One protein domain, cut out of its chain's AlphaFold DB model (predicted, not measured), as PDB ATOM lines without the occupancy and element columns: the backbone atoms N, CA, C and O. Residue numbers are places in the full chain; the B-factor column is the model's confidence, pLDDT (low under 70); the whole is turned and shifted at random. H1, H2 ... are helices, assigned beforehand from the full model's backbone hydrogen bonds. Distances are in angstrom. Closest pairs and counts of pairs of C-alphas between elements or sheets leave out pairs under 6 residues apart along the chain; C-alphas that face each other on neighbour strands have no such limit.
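AT A GLANCE: This is residues 278 to 382 of the 1071 residues of the protein "FAT domain-containing protein" of Schistosoma rodhaini (UniProt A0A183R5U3). H2, the longest helix, stands in an up-and-down bundle with H1 and H3, each running against the one before; H5 packs on H3. The 105 printed residues have five named helices: all helix. It is compact, radius of gyration of the C-alphas 14.2 A, spanning 41 by 33 by 20 A.

IN THESE COORDINATES: Find C-alpha 298 at (157.979, 150.808, 204.616); from there H2 runs 30.6 A to residue 320. H1 is residues 282 to 294, H3 324 to 344, H4 346 to 361, H5 367 to 377, ending at (154.548, 136.155, 198.028).

HOW THE PARTS SIT: H3 and H2 form a hairpin, closest C-alphas Ala 327 and Ala 320, 5.1 A. H5 touches H3, closest C-alphas Ile 373 and Asn 332, 7.0 A. H4 only just touches H3, only at the corner, with 3 pairs of C-alphas within 8 A. Of O i to N i+4 pairs, H3 has 5 of 17 within hydrogen-bond range, and 9 of 18 O i to N i+3.

THE WHOLE: The printed part has no cut; 28 residues, among them 326 to 344, are under pLDDT 70.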
ATOM      1  N   ALA A 278     167.877 155.278 189.127       57.69
ATOM      2  CA  ALA A 278     166.819 155.518 190.115       57.69
ATOM      3  C   ALA A 278     165.503 156.067 189.546       57.69
ATOM      4  O   ALA A 278     164.448 155.719 190.072       57.69
ATOM      5  N   ASP A 279     165.558 156.867 188.475       56.38
ATOM      6  CA  ASP A 279     164.431 157.750 188.138       56.38
ATOM      7  C   ASP A 279     163.654 157.380 186.861       56.38
ATOM      8  O   ASP A 279     162.505 157.784 186.732       56.38
ATOM      9  N   ASN A 280     164.209 156.559 185.954       63.72
ATOM     10  CA  ASN A 280     163.583 156.270 184.646       63.72
ATOM     11  C   ASN A 280     163.288 154.786 184.360       63.72
ATOM     12  O   ASN A 280     162.761 154.468 183.295       63.72
ATOM     13  N   SER A 281     163.636 153.862 185.261       74.62
ATOM     14  CA  SER A 281     163.457 152.421 185.029       74.62
ATOM     15  C   SER A 281     162.502 151.797 186.038       74.62
ATOM     16  O   SER A 281     162.701 151.905 187.251       74.62
ATOM     17  N   PHE A 282     161.502 151.085 185.517       78.81
ATOM     18  CA  PHE A 282     160.550 150.295 186.292       78.81
ATOM     19  C   PHE A 282     161.249 149.304 187.234       78.81
ATOM     20  O   PHE A 282     160.972 149.292 188.433       78.81
ATOM     21  N   ASP A 283     162.196 148.521 186.706       78.44
ATOM     22  CA  ASP A 283     162.913 147.493 187.468       78.44
ATOM     23  C   ASP A 283     163.717 148.117 188.617       78.44
ATOM     24  O   ASP A 283     163.755 147.588 189.727       78.44
ATOM     25  N   GLY A 284     164.311 149.291 188.380       81.38
ATOM     26  CA  GLY A 284     165.079 150.020 189.387       81.38
ATOM     27  C   GLY A 284     164.227 150.515 190.557       81.38
ATOM     28  O   GLY A 284     164.671 150.456 191.705       81.38
ATOM     29  N   ALA A 285     163.010 150.997 190.297       82.75
ATOM     30  CA  ALA A 285     162.072 151.390 191.348       82.75
ATOM     31  C   ALA A 285     161.493 150.158 192.072       82.75
ATOM     32  O   ALA A 285     161.410 150.134 193.300       82.75
ATOM     33  N   PHE A 286     161.174 149.100 191.324       82.69
ATOM     34  CA  PHE A 286     160.626 147.852 191.853       82.69
ATOM     35  C   PHE A 286     161.594 147.126 192.802       82.69
ATOM     36  O   PHE A 286     161.226 146.847 193.943       82.69
ATOM     37  N   TYR A 287     162.840 146.861 192.392       84.25
ATOM     38  CA  TYR A 287     163.801 146.145 193.245       84.25
ATOM     39  C   TYR A 287     164.198 146.956 194.487       84.25
ATOM     40  O   TYR A 287     164.349 146.380 195.565       84.25
ATOM     41  N   ARG A 288     164.257 148.296 194.399       84.62
ATOM     42  CA  ARG A 288     164.423 149.159 195.584       84.62
ATOM     43  C   ARG A 288     163.237 149.068 196.533       84.62
ATOM     44  O   ARG A 288     163.443 149.032 197.743       84.62
ATOM     45  N   ALA A 289     162.008 149.020 196.024       84.31
ATOM     46  CA  ALA A 289     160.842 148.805 196.874       84.31
ATOM     47  C   ALA A 289     160.929 147.454 197.602       84.31
ATOM     48  O   ALA A 289     160.717 147.407 198.810       84.31
ATOM     49  N   VAL A 290     161.320 146.380 196.905       82.69
ATOM     50  CA  VAL A 290     161.500 145.043 197.497       82.69
ATOM     51  C   VAL A 290     162.591 145.037 198.576       82.69
ATOM     52  O   VAL A 290     162.352 144.529 199.670       82.69
ATOM     53  N   LEU A 291     163.748 145.657 198.320       83.94
ATOM     54  CA  LEU A 291     164.821 145.793 199.313       83.94
ATOM     55  C   LEU A 291     164.364 146.557 200.559       83.94
ATOM     56  O   LEU A 291     164.633 146.122 201.675       83.94
ATOM     57  N   ASN A 292     163.627 147.656 200.384       84.44
ATOM     58  CA  ASN A 292     163.094 148.432 201.504       84.44
ATOM     59  C   ASN A 292     162.001 147.677 202.285       84.44
ATOM     60  O   ASN A 292     161.854 147.885 203.484       84.44
ATOM     61  N   ILE A 293     161.251 146.772 201.642       82.06
ATOM     62  CA  ILE A 293     160.303 145.871 202.325       82.06
ATOM     63  C   ILE A 293     161.040 144.804 203.147       82.06
ATOM     64  O   ILE A 293     160.536 144.381 204.193       82.06
ATOM     65  N   HIS A 294     162.206 144.355 202.677       82.31
ATOM     66  CA  HIS A 294     163.064 143.431 203.413       82.31
ATOM     67  C   HIS A 294     163.748 144.120 204.603       82.31
ATOM     68  O   HIS A 294     163.725 143.581 205.701       82.31
ATOM     69  N   SER A 295     164.277 145.335 204.421       83.81
ATOM     70  CA  SER A 295     164.914 146.133 205.484       83.81
ATOM     71  C   SER A 295     163.930 146.871 206.409       83.81
ATOM     72  O   SER A 295     164.344 147.728 207.186       83.81
ATOM     73  N   GLU A 296     162.632 146.556 206.315       82.19
ATOM     74  CA  GLU A 296     161.529 147.109 207.122       82.19
ATOM     75  C   GLU A 296     161.320 148.637 207.010       82.19
ATOM     76  O   GLU A 296     160.622 149.258 207.813       82.19
ATOM     77  N   GLN A 297     161.848 149.266 205.958       85.75
ATOM     78  CA  GLN A 297     161.674 150.692 205.659       85.75
ATOM     79  C   GLN A 297     160.438 150.932 204.776       85.75
ATOM     80  O   GLN A 297     160.529 151.285 203.598       85.75
ATOM     81  N   TYR A 298     159.247 150.777 205.360       81.62
ATOM     82  CA  TYR A 298     157.979 150.808 204.616       81.62
ATOM     83  C   TYR A 298     157.653 152.154 203.946       81.62
ATOM     84  O   TYR A 298     157.078 152.163 202.860       81.62
ATOM     85  N   ALA A 299     158.033 153.287 204.547       83.00
ATOM     86  CA  ALA A 299     157.757 154.612 203.980       83.00
ATOM     87  C   ALA A 299     158.484 154.820 202.638       83.00
ATOM     88  O   ALA A 299     157.851 155.120 201.630       83.00
ATOM     89  N   LYS A 300     159.792 154.532 202.598       83.69
ATOM     90  CA  LYS A 300     160.588 154.599 201.363       83.69
ATOM     91  C   LYS A 300     160.118 153.578 200.328       83.69
ATOM     92  O   LYS A 300     160.133 153.862 199.134       83.69
ATOM     93  N   ALA A 301     159.684 152.395 200.770       82.69
ATOM     94  CA  ALA A 301     159.117 151.395 199.871       82.69
ATOM     95  C   ALA A 301     157.857 151.915 199.158       82.69
ATOM     96  O   ALA A 301     157.732 151.725 197.950       82.69
ATOM     97  N   CYS A 302     156.956 152.603 199.868       81.19
ATOM     98  CA  CYS A 302     155.768 153.220 199.272       81.19
ATOM     99  C   CYS A 302     156.129 154.259 198.201       81.19
ATOM    100  O   CYS A 302     155.556 154.211 197.112       81.19
ATOM    101  N   ASP A 303     157.107 155.126 198.467       85.38
ATOM    102  CA  ASP A 303     157.552 156.141 197.504       85.38
ATOM    103  C   ASP A 303     158.090 155.499 196.217       85.38
ATOM    104  O   ASP A 303     157.727 155.897 195.109       85.38
ATOM    105  N   PHE A 304     158.907 154.447 196.341       84.06
ATOM    106  CA  PHE A 304     159.410 153.708 195.181       84.06
ATOM    107  C   PHE A 304     158.311 152.937 194.434       84.06
ATOM    108  O   PHE A 304     158.374 152.834 193.211       84.06
ATOM    109  N   ILE A 305     157.274 152.443 195.121       82.94
ATOM    110  CA  ILE A 305     156.110 151.819 194.467       82.94
ATOM    111  C   ILE A 305     155.317 152.850 193.661       82.94
ATOM    112  O   ILE A 305     154.876 152.529 192.558       82.94
ATOM    113  N   MET A 306     155.131 154.067 194.181       81.88
ATOM    114  CA  MET A 306     154.461 155.136 193.431       81.88
ATOM    115  C   MET A 306     155.262 155.506 192.182       81.88
ATOM    116  O   MET A 306     154.713 155.452 191.089       81.88
ATOM    117  N   LYS A 307     156.580 155.696 192.311       83.00
ATOM    118  CA  LYS A 307     157.464 155.926 191.156       83.00
ATOM    119  C   LYS A 307     157.400 154.797 190.122       83.00
ATOM    120  O   LYS A 307     157.372 155.053 188.922       83.00
ATOM    121  N   ALA A 308     157.351 153.538 190.567       81.69
ATOM    122  CA  ALA A 308     157.205 152.397 189.664       81.69
ATOM    123  C   ALA A 308     155.861 152.417 188.915       81.69
ATOM    124  O   ALA A 308     155.814 152.013 187.756       81.69
ATOM    125  N   ARG A 309     154.781 152.886 189.559       80.25
ATOM    126  CA  ARG A 309     153.462 153.050 188.929       80.25
ATOM    127  C   ARG A 309     153.447 154.184 187.917       80.25
ATOM    128  O   ARG A 309     152.974 153.948 186.819       80.25
ATOM    129  N   ASP A 310     154.046 155.329 188.223       83.75
ATOM    130  CA  ASP A 310     154.091 156.463 187.290       83.75
ATOM    131  C   ASP A 310     154.774 156.073 185.962       83.75
ATOM    132  O   ASP A 310     154.278 156.364 184.871       83.75
ATOM    133  N   VAL A 311     155.882 155.321 186.039       81.25
ATOM    134  CA  VAL A 311     156.562 154.769 184.851       81.25
ATOM    135  C   VAL A 311     155.681 153.738 184.138       81.25
ATOM    136  O   VAL A 311     155.639 153.693 182.906       81.25
ATOM    137  N   LEU A 312     154.959 152.907 184.892       77.81
ATOM    138  CA  LEU A 312     154.081 151.882 184.339       77.81
ATOM    139  C   LEU A 312     152.862 152.464 183.624       77.81
ATOM    140  O   LEU A 312     152.490 151.952 182.575       77.81
ATOM    141  N   ASP A 313     152.266 153.521 184.166       80.44
ATOM    142  CA  ASP A 313     151.038 154.132 183.664       80.44
ATOM    143  C   ASP A 313     151.237 154.664 182.243       80.44
ATOM    144  O   ASP A 313     150.383 154.460 181.378       80.44
ATOM    145  N   SER A 314     152.407 155.242 181.953       79.31
ATOM    146  CA  SER A 314     152.766 155.670 180.595       79.31
ATOM    147  C   SER A 314     152.808 154.503 179.592       79.31
ATOM    148  O   SER A 314     152.268 154.604 178.487       79.31
ATOM    149  N   ASN A 315     153.375 153.359 179.993       73.44
ATOM    150  CA  ASN A 315     153.480 152.161 179.158       73.44
ATOM    151  C   ASN A 315     152.134 151.438 179.014       73.44
ATOM    152  O   ASN A 315     151.779 150.980 177.929       73.44
ATOM    153  N   LEU A 316     151.369 151.349 180.102       76.88
ATOM    154  CA  LEU A 316     150.092 150.652 180.144       76.88
ATOM    155  C   LEU A 316     149.026 151.400 179.347       76.88
ATOM    156  O   LEU A 316     148.294 150.758 178.602       76.88
ATOM    157  N   THR A 317     148.984 152.732 179.428       79.62
ATOM    158  CA  THR A 317     148.066 153.554 178.622       79.62
ATOM    159  C   THR A 317     148.301 153.311 177.131       79.62
ATOM    160  O   THR A 317     147.372 152.978 176.401       79.62
ATOM    161  N   ALA A 318     149.566 153.324 176.700       72.50
ATOM    162  CA  ALA A 318     149.931 153.091 175.306       72.50
ATOM    163  C   ALA A 318     149.627 151.664 174.802       72.50
ATOM    164  O   ALA A 318     149.482 151.470 173.599       72.50
ATOM    165  N   MET A 319     149.588 150.655 175.680       69.69
ATOM    166  CA  MET A 319     149.325 149.253 175.312       69.69
ATOM    167  C   MET A 319     147.843 148.874 175.438       69.69
ATOM    168  O   MET A 319     147.356 148.045 174.665       69.69
ATOM    169  N   ALA A 320     147.128 149.469 176.397       73.56
ATOM    170  CA  ALA A 320     145.710 149.227 176.648       73.56
ATOM    171  C   ALA A 320     144.816 149.791 175.537       73.56
ATOM    172  O   ALA A 320     143.781 149.195 175.247       73.56
ATOM    173  N   GLU A 321     145.239 150.878 174.885       69.94
ATOM    174  CA  GLU A 321     144.570 151.427 173.697       69.94
ATOM    175  C   GLU A 321     144.531 150.436 172.519       69.94
ATOM    176  O   GLU A 321     143.622 150.498 171.696       69.94
ATOM    177  N   GLU A 322     145.480 149.497 172.441       65.88
ATOM    178  CA  GLU A 322     145.578 148.543 171.331       65.88
ATOM    179  C   GLU A 322     144.860 147.222 171.617       65.88
ATOM    180  O   GLU A 322     144.074 146.744 170.800       65.88
ATOM    181  N   SER A 323     145.153 146.583 172.756       68.94
ATOM    182  CA  SER A 323     144.447 145.373 173.179       68.94
ATOM    183  C   SER A 323     144.689 145.042 174.648       68.94
ATOM    184  O   SER A 323     145.803 145.139 175.169       68.94
ATOM    185  N   TYR A 324     143.646 144.530 175.303       72.56
ATOM    186  CA  TYR A 324     143.738 144.047 176.680       72.56
ATOM    187  C   TYR A 324     144.775 142.922 176.841       72.56
ATOM    188  O   TYR A 324     145.523 142.909 177.816       72.56
ATOM    189  N   ASN A 325     144.879 142.014 175.862       70.06
ATOM    190  CA  ASN A 325     145.836 140.904 175.898       70.06
ATOM    191  C   ASN A 325     147.292 141.384 175.940       70.06
ATOM    192  O   ASN A 325     148.117 140.761 176.603       70.06
ATOM    193  N   ARG A 326     147.611 142.506 175.284       67.44
ATOM    194  CA  ARG A 326     148.960 143.078 175.305       67.44
ATOM    195  C   ARG A 326     149.252 143.799 176.619       67.44
ATOM    196  O   ARG A 326     150.328 143.630 177.182       67.44
ATOM    197  N   ALA A 327     148.283 144.552 177.138       68.38
ATOM    198  CA  ALA A 327     148.400 145.217 178.438       68.38
ATOM    199  C   ALA A 327     148.470 144.228 179.621       68.38
ATOM    200  O   ALA A 327     148.920 144.587 180.710       68.38
ATOM    201  N   TYR A 328     148.050 142.975 179.416       68.12
ATOM    202  CA  TYR A 328     147.973 141.963 180.464       68.12
ATOM    203  C   TYR A 328     149.328 141.651 181.128       68.12
ATOM    204  O   TYR A 328     149.384 141.519 182.352       68.12
ATOM    205  N   ALA A 329     150.421 141.606 180.354       59.38
ATOM    206  CA  ALA A 329     151.767 141.255 180.836       59.38
ATOM    207  C   ALA A 329     152.360 142.268 181.842       59.38
ATOM    208  O   ALA A 329     153.320 141.980 182.550       59.38
ATOM    209  N   VAL A 330     151.784 143.469 181.930       56.72
ATOM    210  CA  VAL A 330     152.378 144.629 182.613       56.72
ATOM    211  C   VAL A 330     151.866 144.789 184.061       56.72
ATOM    212  O   VAL A 330     152.282 145.675 184.800       56.72
ATOM    213  N   ARG A 331     150.979 143.905 184.539       55.22
ATOM    214  CA  ARG A 331     150.176 144.127 185.764       55.22
ATOM    215  C   ARG A 331     150.865 143.803 187.107       55.22
ATOM    216  O   ARG A 331     150.286 144.071 188.164       55.22
ATOM    217  N   ASN A 332     152.070 143.229 187.120       53.38
ATOM    218  CA  ASN A 332     152.637 142.591 188.325       53.38
ATOM    219  C   ASN A 332     152.950 143.541 189.511       53.38
ATOM    220  O   ASN A 332     153.120 143.071 190.636       53.38
ATOM    221  N   THR A 333     152.921 144.869 189.341       50.62
ATOM    222  CA  THR A 333     153.186 145.841 190.429       50.62
ATOM    223  C   THR A 333     152.059 146.060 191.419       50.62
ATOM    224  O   THR A 333     152.314 146.501 192.543       50.62
ATOM    225  N   VAL A 334     150.808 145.771 191.049       51.38
ATOM    226  CA  VAL A 334     149.659 146.068 191.924       51.38
ATOM    227  C   VAL A 334     149.748 145.275 193.235       51.38
ATOM    228  O   VAL A 334     149.261 145.728 194.271       51.38
ATOM    229  N   TYR A 335     150.436 144.130 193.221       55.81
ATOM    230  CA  TYR A 335     150.601 143.262 194.384       55.81
ATOM    231  C   TYR A 335     151.532 143.834 195.462       55.81
ATOM    232  O   TYR A 335     151.276 143.598 196.641       55.81
ATOM    233  N   VAL A 336     152.548 144.633 195.101       56.69
ATOM    234  CA  VAL A 336     153.597 145.069 196.047       56.69
ATOM    235  C   VAL A 336     153.026 145.901 197.202       56.69
ATOM    236  O   VAL A 336     153.357 145.683 198.365       56.69
ATOM    237  N   TYR A 337     152.071 146.780 196.896       58.66
ATOM    238  CA  TYR A 337     151.392 147.620 197.888       58.66
ATOM    239  C   TYR A 337     150.600 146.809 198.931       58.66
ATOM    240  O   TYR A 337     150.476 147.208 200.088       58.66
ATOM    241  N   ILE A 338     150.078 145.642 198.546       61.16
ATOM    242  CA  ILE A 338     149.241 144.809 199.419       61.16
ATOM    243  C   ILE A 338     150.106 144.010 200.408       61.16
ATOM    244  O   ILE A 338     149.652 143.710 201.511       61.16
ATOM    245  N   PHE A 339     151.369 143.724 200.073       65.88
ATOM    246  CA  PHE A 339     152.310 143.074 200.996       65.88
ATOM    247  C   PHE A 339     152.700 143.976 202.171       65.88
ATOM    248  O   PHE A 339     152.799 143.495 203.299       65.88
ATOM    249  N   ILE A 340     152.827 145.287 201.939       63.34
ATOM    250  CA  ILE A 340     153.048 146.271 203.010       63.34
ATOM    251  C   ILE A 340     151.865 146.249 203.996       63.34
ATOM    252  O   ILE A 340     152.067 146.181 205.208       63.34
ATOM    253  N   GLN A 341     150.626 146.195 203.491       61.16
ATOM    254  CA  GLN A 341     149.429 146.080 204.339       61.16
ATOM    255  C   GLN A 341     149.374 144.764 205.129       61.16
ATOM    256  O   GLN A 341     148.899 144.758 206.261       61.16
ATOM    257  N   TYR A 342     149.874 143.662 204.562       66.06
ATOM    258  CA  TYR A 342     149.918 142.365 205.244       66.06
ATOM    259  C   TYR A 342     150.879 142.356 206.444       66.06
ATOM    260  O   TYR A 342     150.552 141.791 207.491       66.06
ATOM    261  N   LYS A 343     152.059 142.981 206.305       66.25
ATOM    262  CA  LYS A 343     153.031 143.085 207.405       66.25
ATOM    263  C   LYS A 343     152.542 144.031 208.512       66.25
ATOM    264  O   LYS A 343     152.701 143.703 209.681       66.25
ATOM    265  N   LEU A 344     151.886 145.140 208.153       69.38
ATOM    266  CA  LEU A 344     151.414 146.160 209.104       69.38
ATOM    267  C   LEU A 344     150.114 145.796 209.847       69.38
ATOM    268  O   LEU A 344     149.913 146.280 210.957       69.38
ATOM    269  N   ILE A 345     149.216 144.988 209.260       72.44
ATOM    270  CA  ILE A 345     147.871 144.726 209.815       72.44
ATOM    271  C   ILE A 345     147.623 143.213 209.985       72.44
ATOM    272  O   ILE A 345     147.166 142.552 209.042       72.44
ATOM    273  N   PRO A 346     147.854 142.647 211.187       70.62
ATOM    274  CA  PRO A 346     147.650 141.221 211.465       70.62
ATOM    275  C   PRO A 346     146.212 140.726 211.240       70.62
ATOM    276  O   PRO A 346     146.012 139.635 210.708       70.62
ATOM    277  N   GLU A 347     145.209 141.547 211.558       74.00
ATOM    278  CA  GLU A 347     143.784 141.186 211.461       74.00
ATOM    279  C   GLU A 347     143.316 140.912 210.023       74.00
ATOM    280  O   GLU A 347     142.386 140.142 209.793       74.00
ATOM    281  N   ARG A 348     143.971 141.512 209.020       73.44
ATOM    282  CA  ARG A 348     143.582 141.375 207.606       73.44
ATOM    283  C   ARG A 348     144.252 140.195 206.900       73.44
ATOM    284  O   ARG A 348     143.934 139.930 205.740       73.44
ATOM    285  N   ARG A 349     145.156 139.462 207.560       75.44
ATOM    286  CA  ARG A 349     145.974 138.409 206.928       75.44
ATOM    287  C   ARG A 349     145.147 137.266 206.331       75.44
ATOM    288  O   ARG A 349     145.478 136.782 205.253       75.44
ATOM    289  N   SER A 350     144.071 136.824 206.986       71.94
ATOM    290  CA  SER A 350     143.192 135.755 206.470       71.94
ATOM    291  C   SER A 350     142.458 136.181 205.191       71.94
ATOM    292  O   SER A 350     142.560 135.503 204.172       71.94
ATOM    293  N   ILE A 351     141.818 137.353 205.216       79.69
ATOM    294  CA  ILE A 351     141.078 137.927 204.082       79.69
ATOM    295  C   ILE A 351     142.018 138.190 202.900       79.69
ATOM    296  O   ILE A 351     141.691 137.884 201.753       79.69
ATOM    297  N   LEU A 352     143.211 138.730 203.166       76.62
ATOM    298  CA  LEU A 352     144.211 138.983 202.129       76.62
ATOM    299  C   LEU A 352     144.704 137.682 201.485       76.62
ATOM    300  O   LEU A 352     144.820 137.643 200.261       76.62
ATOM    301  N   ARG A 353     144.916 136.605 202.257       75.69
ATOM    302  CA  ARG A 353     145.287 135.286 201.708       75.69
ATOM    303  C   ARG A 353     144.206 134.722 200.786       75.69
ATOM    304  O   ARG A 353     144.520 134.284 199.680       75.69
ATOM    305  N   GLU A 354     142.936 134.791 201.182       76.88
ATOM    306  CA  GLU A 354     141.821 134.345 200.332       76.88
ATOM    307  C   GLU A 354     141.681 135.199 199.066       76.88
ATOM    308  O   GLU A 354     141.511 134.672 197.960       76.88
ATOM    309  N   ALA A 355     141.822 136.521 199.194       78.88
ATOM    310  CA  ALA A 355     141.806 137.435 198.060       78.88
ATOM    311  C   ALA A 355     142.976 137.173 197.097       78.88
ATOM    312  O   ALA A 355     142.776 137.134 195.883       78.88
ATOM    313  N   TRP A 356     144.190 136.941 197.605       78.12
ATOM    314  CA  TRP A 356     145.358 136.573 196.800       78.12
ATOM    315  C   TRP A 356     145.163 135.237 196.086       78.12
ATOM    316  O   TRP A 356     145.530 135.112 194.914       78.12
ATOM    317  N   GLN A 357     144.552 134.253 196.742       76.31
ATOM    318  CA  GLN A 357     144.247 132.963 196.129       76.31
ATOM    319  C   GLN A 357     143.200 133.098 195.010       76.31
ATOM    320  O   GLN A 357     143.348 132.498 193.943       76.31
ATOM    321  N   SER A 358     142.170 133.917 195.229       78.31
ATOM    322  CA  SER A 358     141.095 134.166 194.262       78.31
ATOM    323  C   SER A 358     141.588 134.977 193.059       78.31
ATOM    324  O   SER A 358     141.251 134.672 191.918       78.31
ATOM    325  N   ARG A 359     142.467 135.959 193.286       80.19
ATOM    326  CA  ARG A 359     143.117 136.728 192.212       80.19
ATOM    327  C   ARG A 359     144.069 135.878 191.382       80.19
ATOM    328  O   ARG A 359     144.080 136.011 190.165       80.19
ATOM    329  N   LEU A 360     144.820 134.975 192.017       80.50
ATOM    330  CA  LEU A 360     145.690 134.043 191.296       80.50
ATOM    331  C   LEU A 360     144.879 133.096 190.404       80.50
ATOM    332  O   LEU A 360     145.290 132.803 189.290       80.50
ATOM    333  N   LEU A 361     143.700 132.663 190.863       77.88
ATOM    334  CA  LEU A 361     142.765 131.867 190.062       77.88
ATOM    335  C   LEU A 361     142.227 132.604 188.832       77.88
ATOM    336  O   LEU A 361     141.984 131.963 187.816       77.88
ATOM    337  N   GLY A 362     142.032 133.919 188.934       78.62
ATOM    338  CA  GLY A 362     141.630 134.765 187.810       78.62
ATOM    339  C   GLY A 362     142.783 135.166 186.885       78.62
ATOM    340  O   GLY A 362     142.545 135.859 185.900       78.62
ATOM    341  N   CYS A 363     144.026 134.781 187.199       77.56
ATOM    342  CA  CYS A 363     145.185 135.084 186.371       77.56
ATOM    343  C   CYS A 363     145.351 134.053 185.246       77.56
ATOM    344  O   CYS A 363     145.169 132.855 185.468       77.56
ATOM    345  N   ASN A 364     145.774 134.509 184.062       75.38
ATOM    346  CA  ASN A 364     146.228 133.650 182.970       75.38
ATOM    347  C   ASN A 364     147.254 132.630 183.475       75.38
ATOM    348  O   ASN A 364     148.084 132.917 184.338       75.38
ATOM    349  N   SER A 365     147.178 131.419 182.935       74.56
ATOM    350  CA  SER A 365     147.940 130.254 183.376       74.56
ATOM    351  C   SER A 365     149.356 130.181 182.782       74.56
ATOM    352  O   SER A 365     149.788 129.101 182.381       74.56
ATOM    353  N   VAL A 366     150.057 131.317 182.700       75.31
ATOM    354  CA  VAL A 366     151.435 131.426 182.183       75.31
ATOM    355  C   VAL A 366     152.438 131.204 183.318       75.31
ATOM    356  O   VAL A 366     152.257 131.717 184.422       75.31
ATOM    357  N   ILE A 367     153.495 130.427 183.066       73.62
ATOM    358  CA  ILE A 367     154.473 130.031 184.096       73.62
ATOM    359  C   ILE A 367     155.259 131.242 184.612       73.62
ATOM    360  O   ILE A 367     155.441 131.362 185.820       73.62
ATOM    361  N   GLU A 368     155.691 132.141 183.725       71.56
ATOM    362  CA  GLU A 368     156.483 133.329 184.077       71.56
ATOM    363  C   GLU A 368     155.706 134.301 184.977       71.56
ATOM    364  O   GLU A 368     156.221 134.757 185.997       71.56
ATOM    365  N   ASP A 369     154.433 134.554 184.663       74.06
ATOM    366  CA  ASP A 369     153.568 135.407 185.484       74.06
ATOM    367  C   ASP A 369     153.356 134.804 186.876       74.06
ATOM    368  O   ASP A 369     153.454 135.485 187.900       74.06
ATOM    369  N   TRP A 370     153.082 133.497 186.931       78.00
ATOM    370  CA  TRP A 370     152.878 132.806 188.198       78.00
ATOM    371  C   TRP A 370     154.163 132.734 189.025       78.00
ATOM    372  O   TRP A 370     154.087 132.903 190.240       78.00
ATOM    373  N   SER A 371     155.326 132.523 188.403       76.25
ATOM    374  CA  SER A 371     156.602 132.455 189.118       76.25
ATOM    375  C   SER A 371     156.947 133.798 189.761       76.25
ATOM    376  O   SER A 371     157.277 133.825 190.945       76.25
ATOM    377  N   GLN A 372     156.755 134.916 189.052       74.62
ATOM    378  CA  GLN A 372     156.969 136.262 189.596       74.62
ATOM    379  C   GLN A 372     156.006 136.583 190.748       74.62
ATOM    380  O   GLN A 372     156.422 137.093 191.789       74.62
ATOM    381  N   ILE A 373     154.715 136.261 190.600       78.25
ATOM    382  CA  ILE A 373     153.716 136.506 191.654       78.25
ATOM    383  C   ILE A 373     154.008 135.656 192.896       78.25
ATOM    384  O   ILE A 373     153.822 136.119 194.021       78.25
ATOM    385  N   ILE A 374     154.453 134.414 192.714       77.81
ATOM    386  CA  ILE A 374     154.782 133.519 193.824       77.81
ATOM    387  C   ILE A 374     156.083 133.954 194.516       77.81
ATOM    388  O   ILE A 374     156.115 133.979 195.744       77.81
ATOM    389  N   GLN A 375     157.105 134.389 193.772       75.44
ATOM    390  CA  GLN A 375     158.322 134.997 194.338       75.44
ATOM    391  C   GLN A 375     158.011 136.254 195.158       75.44
ATOM    392  O   GLN A 375     158.569 136.476 196.229       75.44
ATOM    393  N   LEU A 376     157.062 137.074 194.703       75.50
ATOM    394  CA  LEU A 376     156.586 138.214 195.482       75.50
ATOM    395  C   LEU A 376     155.926 137.790 196.802       75.50
ATOM    396  O   LEU A 376     156.112 138.448 197.823       75.50
ATOM    397  N   ARG A 377     155.175 136.684 196.807       78.00
ATOM    398  CA  ARG A 377     154.548 136.155 198.028       78.00
ATOM    399  C   ARG A 377     155.554 135.554 198.996       78.00
ATOM    400  O   ARG A 377     155.334 135.672 200.199       78.00
ATOM    401  N   SER A 378     156.650 134.970 198.507       77.00
ATOM    402  CA  SER A 378     157.681 134.382 199.371       77.00
ATOM    403  C   SER A 378     158.436 135.409 200.221       77.00
ATOM    404  O   SER A 378     159.135 135.029 201.149       77.00
ATOM    405  N   LEU A 379     158.265 136.713 199.962       74.25
ATOM    406  CA  LEU A 379     158.742 137.793 200.841       74.25
ATOM    407  C   LEU A 379     158.016 137.855 202.193       74.25
ATOM    408  O   LEU A 379     158.477 138.526 203.118       74.25
ATOM    409  N   VAL A 380     156.824 137.266 202.266       71.50
ATOM    410  CA  VAL A 380     155.879 137.440 203.375       71.50
ATOM    411  C   VAL A 380     155.355 136.105 203.897       71.50
ATOM    412  O   VAL A 380     155.066 136.003 205.083       71.50
ATOM    413  N   LEU A 381     155.208 135.112 203.017       69.94
ATOM    414  CA  LEU A 381     154.678 133.789 203.323       69.94
ATOM    415  C   LEU A 381     155.754 132.733 203.097       69.94
ATOM    416  O   LEU A 381     156.352 132.668 202.021       69.94
ATOM    417  N   GLU A 382     155.934 131.847 204.067       67.19
ATOM    418  CA  GLU A 382     156.748 130.654 203.863       67.19
ATOM    419  C   GLU A 382     156.037 129.668 202.914       67.19
ATOM    420  O   GLU A 382     154.799 129.620 202.874       67.19
TER     421      GLU A 382